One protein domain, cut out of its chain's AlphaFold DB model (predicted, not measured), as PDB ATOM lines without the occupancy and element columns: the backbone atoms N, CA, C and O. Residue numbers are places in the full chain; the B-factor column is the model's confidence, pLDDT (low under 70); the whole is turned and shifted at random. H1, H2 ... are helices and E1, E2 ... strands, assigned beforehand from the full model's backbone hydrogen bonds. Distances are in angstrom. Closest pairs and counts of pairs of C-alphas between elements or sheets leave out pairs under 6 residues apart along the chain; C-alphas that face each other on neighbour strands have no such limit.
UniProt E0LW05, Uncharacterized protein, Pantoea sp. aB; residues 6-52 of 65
ATOM      1  N   GLN A   6     141.075 183.859 172.729       66.00
ATOM      2  CA  GLN A   6     142.348 183.955 172.018       66.00
ATOM      3  C   GLN A   6     142.922 185.358 172.219       66.00
ATOM      4  O   GLN A   6     142.344 186.343 171.759       66.00
ATOM      5  N   LEU A   7     144.092 185.447 172.852       68.81
ATOM      6  CA  LEU A   7     144.849 186.686 172.982       68.81
ATOM      7  C   LEU A   7     146.256 186.468 172.431       68.81
ATOM      8  O   LEU A   7     147.011 185.635 172.929       68.81
ATOM      9  N   ASN A   8     146.618 187.219 171.389       72.25
ATOM     10  CA  ASN A   8     147.975 187.225 170.833       72.25
ATOM     11  C   ASN A   8     148.503 185.828 170.412       72.25
ATOM     12  O   ASN A   8     149.677 185.521 170.590       72.25
ATOM     13  N   GLY A   9     147.626 184.955 169.893       74.88
ATOM     14  CA  GLY A   9     147.981 183.582 169.497       74.88
ATOM     15  C   GLY A   9     148.083 182.577 170.653       74.88
ATOM     16  O   GLY A   9     148.430 181.421 170.420       74.88
ATOM     17  N   THR A  10     147.755 183.003 171.873       81.44
ATOM     18  CA  THR A  10     147.644 182.143 173.055       81.44
ATOM     19  C   THR A  10     146.193 182.014 173.503       81.44
ATOM     20  O   THR A  10     145.363 182.869 173.178       81.44
ATOM     21  N   TYR A  11     145.885 180.939 174.222       84.25
ATOM     22  CA  TYR A  11     144.522 180.577 174.590       84.25
ATOM     23  C   TYR A  11     144.333 180.456 176.100       84.25
ATOM     24  O   TYR A  11     145.255 180.109 176.845       84.25
ATOM     25  N   PHE A  12     143.098 180.704 176.526       84.44
ATOM     26  CA  PHE A  12     142.620 180.468 177.882       84.44
ATOM     27  C   PHE A  12     141.634 179.297 177.878       84.44
ATOM     28  O   PHE A  12     140.719 179.277 177.060       84.44
ATOM     29  N   TYR A  13     141.816 178.306 178.755       85.50
ATOM     30  CA  TYR A  13     140.952 177.117 178.810       85.50
ATOM     31  C   TYR A  13     140.904 176.527 180.217       85.50
ATOM     32  O   TYR A  13     141.951 176.264 180.798       85.50
ATOM     33  N   GLY A  14     139.712 176.314 180.786       79.25
ATOM     34  CA  GLY A  14     139.563 175.612 182.072       79.25
ATOM     35  C   GLY A  14     140.341 176.225 183.251       79.25
ATOM     36  O   GLY A  14     140.754 175.507 184.154       79.25
ATOM     37  N   GLY A  15     140.596 177.541 183.237       82.69
ATOM     38  CA  GLY A  15     141.434 178.235 184.230       82.69
ATOM     39  C   GLY A  15     142.935 178.272 183.904       82.69
ATOM     40  O   GLY A  15     143.691 178.954 184.596       82.69
ATOM     41  N   LEU A  16     143.370 177.600 182.837       82.44
ATOM     42  CA  LEU A  16     144.721 177.687 182.287       82.44
ATOM     43  C   LEU A  16     144.850 178.924 181.388       82.44
ATOM     44  O   LEU A  16     143.908 179.302 180.689       82.44
ATOM     45  N   THR A  17     146.029 179.544 181.403       85.50
ATOM     46  CA  THR A  17     146.330 180.787 180.675       85.50
ATOM     47  C   THR A  17     147.541 180.601 179.769       85.50
ATOM     48  O   THR A  17     148.389 179.758 180.058       85.50
ATOM     49  N   ASN A  18     147.658 181.423 178.722       85.75
ATOM     50  CA  ASN A  18     148.816 181.453 177.816       85.75
ATOM     51  C   ASN A  18     149.110 180.115 177.108       85.75
ATOM     52  O   ASN A  18     150.265 179.807 176.822       85.75
ATOM     53  N   LEU A  19     148.081 179.318 176.813       85.31
ATOM     54  CA  LEU A  19     148.256 178.034 176.138       85.31
ATOM     55  C   LEU A  19     148.613 178.240 174.665       85.31
ATOM     56  O   LEU A  19     147.964 179.024 173.967       85.31
ATOM     57  N   SER A  20     149.594 177.496 174.166       88.44
ATOM     58  CA  SER A  20     149.812 177.345 172.727       88.44
ATOM     59  C   SER A  20     148.661 176.554 172.074       88.44
ATOM     60  O   SER A  20     147.932 175.836 172.765       88.44
ATOM     61  N   PRO A  21     148.493 176.617 170.737       85.69
ATOM     62  CA  PRO A  21     147.471 175.830 170.045       85.69
ATOM     63  C   PRO A  21     147.552 174.319 170.331       85.69
ATOM     64  O   PRO A  21     146.526 173.651 170.435       85.69
ATOM     65  N   ALA A  22     148.769 173.780 170.476       87.44
ATOM     66  CA  ALA A  22     148.992 172.364 170.758       87.44
ATOM     67  C   ALA A  22     148.586 171.991 172.192       87.44
ATOM     68  O   ALA A  22     147.954 170.957 172.406       87.44
ATOM     69  N   GLU A  23     148.903 172.846 173.166       86.44
ATOM     70  CA  GLU A  23     148.504 172.633 174.559       86.44
ATOM     71  C   GLU A  23     146.991 172.763 174.726       86.44
ATOM     72  O   GLU A  23     146.383 171.942 175.408       86.44
ATOM     73  N   LEU A  24     146.359 173.732 174.053       88.25
ATOM     74  CA  LEU A  24     144.902 173.843 174.035       88.25
ATOM     75  C   LEU A  24     144.258 172.553 173.514       88.25
ATOM     76  O   LEU A  24     143.352 172.018 174.150       88.25
ATOM     77  N   TYR A  25     144.735 172.048 172.373       88.56
ATOM     78  CA  TYR A  25     144.228 170.804 171.798       88.56
ATOM     79  C   TYR A  25     144.364 169.632 172.778       88.56
ATOM     80  O   TYR A  25     143.417 168.871 172.960       88.56
ATOM     81  N   PHE A  26     145.511 169.517 173.447       89.62
ATOM     82  CA  PHE A  26     145.763 168.468 174.431       89.62
ATOM     83  C   PHE A  26     144.773 168.513 175.603       89.62
ATOM     84  O   PHE A  26     144.172 167.491 175.934       89.62
ATOM     85  N   TRP A  27     144.553 169.692 176.192       86.50
ATOM     86  CA  TRP A  27     143.636 169.849 177.322       86.50
ATOM     87  C   TRP A  27     142.177 169.586 176.946       86.50
ATOM     88  O   TRP A  27     141.494 168.882 177.685       86.50
ATOM     89  N   ILE A  28     141.723 170.058 175.781       88.56
ATOM     90  CA  ILE A  28     140.377 169.747 175.266       88.56
ATOM     91  C   ILE A  28     140.213 168.238 175.069       88.56
ATOM     92  O   ILE A  28     139.185 167.662 175.410       88.56
ATOM     93  N   MET A  29     141.231 167.576 174.522       87.38
ATOM     94  CA  MET A  29     141.170 166.149 174.230       87.38
ATOM     95  C   MET A  29     141.113 165.307 175.516       87.38
ATOM     96  O   MET A  29     140.347 164.342 175.577       87.38
ATOM     97  N   ILE A  30     141.830 165.713 176.571       86.00
ATOM     98  CA  ILE A  30     141.691 165.132 177.916       86.00
ATOM     99  C   ILE A  30     140.274 165.328 178.457       86.00
ATOM    100  O   ILE A  30     139.702 164.372 178.974       86.00
ATOM    101  N   ASP A  31     139.717 166.529 178.332       84.69
ATOM    102  CA  ASP A  31     138.414 166.881 178.903       84.69
ATOM    103  C   ASP A  31     137.276 166.078 178.252       84.69
ATOM    104  O   ASP A  31     136.535 165.368 178.928       84.69
ATOM    105  N   VAL A  32     137.243 166.042 176.915       86.31
ATOM    106  CA  VAL A  32     136.286 165.227 176.140       86.31
ATOM    107  C   VAL A  32     136.434 163.737 176.460       86.31
ATOM    108  O   VAL A  32     135.448 163.002 176.544       86.31
ATOM    109  N   THR A  33     137.670 163.272 176.661       83.00
ATOM    110  CA  THR A  33     137.927 161.893 177.087       83.00
ATOM    111  C   THR A  33     137.354 161.664 178.490       83.00
ATOM    112  O   THR A  33     136.599 160.718 178.695       83.00
ATOM    113  N   ALA A  34     137.633 162.538 179.456       80.62
ATOM    114  CA  ALA A  34     137.126 162.415 180.821       80.62
ATOM    115  C   ALA A  34     135.587 162.381 180.873       80.62
ATOM    116  O   ALA A  34     135.018 161.532 181.568       80.62
ATOM    117  N   GLU A  35     134.915 163.225 180.084       81.44
ATOM    118  CA  GLU A  35     133.456 163.214 179.934       81.44
ATOM    119  C   GLU A  35     132.940 161.879 179.383       81.44
ATOM    120  O   GLU A  35     132.004 161.294 179.936       81.44
ATOM    121  N   HIS A  36     133.568 161.357 178.323       80.25
ATOM    122  CA  HIS A  36     133.143 160.108 177.690       80.25
ATOM    123  C   HIS A  36     133.338 158.898 178.609       80.25
ATOM    124  O   HIS A  36     132.509 157.987 178.647       80.25
ATOM    125  N   PHE A  37     134.417 158.900 179.392       72.50
ATOM    126  CA  PHE A  37     134.745 157.790 180.275       72.50
ATOM    127  C   PHE A  37     133.999 157.809 181.610       72.50
ATOM    128  O   PHE A  37     134.111 156.792 182.288       72.50
ATOM    129  N   SER A  38     133.260 158.887 181.951       58.03
ATOM    130  CA  SER A  38     132.209 159.110 182.992       58.03
ATOM    131  C   SER A  38     132.326 158.460 184.398       58.03
ATOM    132  O   SER A  38     131.572 158.790 185.310       58.03
ATOM    133  N   GLY A  39     133.314 157.604 184.629       56.69
ATOM    134  CA  GLY A  39     133.656 156.881 185.849       56.69
ATOM    135  C   GLY A  39     135.168 156.850 186.111       56.69
ATOM    136  O   GLY A  39     135.578 156.646 187.253       56.69
ATOM    137  N   ALA A  40     136.009 157.139 185.107       56.91
ATOM    138  CA  ALA A  40     137.430 157.418 185.306       56.91
ATOM    139  C   ALA A  40     137.607 158.866 185.794       56.91
ATOM    140  O   ALA A  40     137.849 159.782 185.017       56.91
ATOM    141  N   LYS A  41     137.458 159.079 187.105       58.03
ATOM    142  CA  LYS A  41     137.555 160.393 187.776       58.03
ATOM    143  C   LYS A  41     138.946 161.041 187.749       58.03
ATOM    144  O   LYS A  41     139.158 162.035 188.441       58.03
ATOM    145  N   ASP A  42     139.893 160.482 187.009       71.06
ATOM    146  CA  ASP A  42     141.287 160.880 187.099       71.06
ATOM    147  C   ASP A  42     141.776 161.500 185.787       71.06
ATOM    148  O   ASP A  42     142.335 160.841 184.910       71.06
ATOM    149  N   ILE A  43     141.546 162.811 185.671       74.88
ATOM    150  CA  ILE A  43     142.072 163.667 184.597       74.88
ATOM    151  C   ILE A  43     143.602 163.527 184.506       74.88
ATOM    152  O   ILE A  43     144.157 163.568 183.409       74.88
ATOM    153  N   ILE A  44     144.285 163.297 185.636       74.25
ATOM    154  CA  ILE A  44     145.739 163.106 185.679       74.25
ATOM    155  C   ILE A  44     146.110 161.772 185.033       74.25
ATOM    156  O   ILE A  44     147.066 161.725 184.263       74.25
ATOM    157  N   ALA A  45     145.342 160.706 185.270       73.81
ATOM    158  CA  ALA A  45     145.571 159.420 184.610       73.81
ATOM    159  C   ALA A  45     145.389 159.516 183.086       73.81
ATOM    160  O   ALA A  45     146.210 158.995 182.334       73.81
ATOM    161  N   ILE A  46     144.359 160.224 182.617       77.88
ATOM    162  CA  ILE A  46     144.123 160.435 181.179       77.88
ATOM    163  C   ILE A  46     145.255 161.270 180.563       77.88
ATOM    164  O   ILE A  46     145.800 160.909 179.518       77.88
ATOM    165  N   ALA A  47     145.667 162.345 181.239       82.25
ATOM    166  CA  ALA A  47     146.805 163.156 180.818       82.25
ATOM    167  C   ALA A  47     148.110 162.344 180.786       82.25
ATOM    168  O   ALA A  47     148.896 162.482 179.847       82.25
ATOM    169  N   ALA A  48     148.339 161.470 181.769       78.44
ATOM    170  CA  ALA A  48     149.493 160.576 181.822       78.44
ATOM    171  C   ALA A  48     149.492 159.585 180.648       78.44
ATOM    172  O   ALA A  48     150.513 159.421 179.984       78.44
ATOM    173  N   ILE A  49     148.338 158.996 180.322       79.25
ATOM    174  CA  ILE A  49     148.192 158.097 179.169       79.25
ATOM    175  C   ILE A  49     148.521 158.833 177.865       79.25
ATOM    176  O   ILE A  49     149.339 158.350 177.082       79.25
ATOM    177  N   TYR A  50     147.943 160.015 177.638       81.38
ATOM    178  CA  TYR A  50     148.173 160.754 176.393       81.38
ATOM    179  C   TYR A  50     149.566 161.369 176.281       81.38
ATOM    180  O   TYR A  50     150.096 161.476 175.179       81.38
ATOM    181  N   SER A  51     150.184 161.739 177.401       82.12
ATOM    182  CA  SER A  51     151.584 162.178 177.426       82.12
ATOM    183  C   SER A  51     152.579 161.016 177.327       82.12
ATOM    184  O   SER A  51     153.784 161.253 177.280       82.12
ATOM    185  N   GLY A  52     152.096 159.768 177.281       78.12
ATOM    186  CA  GLY A  52     152.940 158.579 177.234       78.12
ATOM    187  C   GLY A  52     153.716 158.346 178.529       78.12
ATOM    188  O   GLY A  52     154.716 157.630 178.513       78.12
TER     189      GLY A  52
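Overview. This is residues 6 to 52 of the 65 residues of an uncharacterized protein of Pantoea sp. aB (UniProt E0LW05). A small hairpin of two strands, E1 and E2, packs by one end of the long helix H1, and the short helix H2 folds back from the other end to pack steeply on H1 at residues 30 to 34. H1 makes most of the length. The printed part has 47 residues, with two named strands and two named helices in the order E1, E2, H1, H2; the sheet E1 - E2 is antiparallel, and the class is mixed, helices and strands. It is elongated, spanning 36 by 20 by 13 A, and only just loose, close to compact, with a radius of gyration of the C-alphas of 11.5 A.

Along the chain. Strand E1 is residues 10 to 13, with C-alpha 10 at (147.644, 182.143, 173.055). Strand E2 is residues 16 to 19. Helix H1 is residues 21 to 37, 24.3 A from first to last C-alpha, beginning at C-alpha 21 at (147.471, 175.830, 170.045). Helix H2 is residues 43 to 50, 10.6 A long, ending at C-alpha 50 at (148.173, 160.754, 176.393).

Arrangement. E1 and E2 form a hairpin, antiparallel at 160 degrees, with N 11 and O 19 within hydrogen-bond range at 2.8 A and N 16 and O 13 at 2.8 A. Residues 6 to 7 pair antiparallel with residues 10 to 11 of E1. The closest C-alphas of E1 and H1 are those of Tyr 11 and Leu 24, 6.8 A apart. E2 and H1 are near each other, with 7 pairs of C-alphas within 10 A. H1 touches H2 with residues 30 to 34 alone, at a steep tilt of 65 degrees, opposite ways; their closest C-alphas, of Ile 30 and Ala 47, are 6.2 A apart. H2 is apart from E1 and E2. In H1 and H2 every O i to N i+4 pair is within hydrogen-bond range.

Size, cuts and confidence. The two C-alphas farthest apart, of Asn 8 and Gly 39, are 36.8 A apart. The printed part has no cut, and its three links are tight. The mean pLDDT of the printed part is 79.4; residues 6 to 7 and 38 to 41 are under 70.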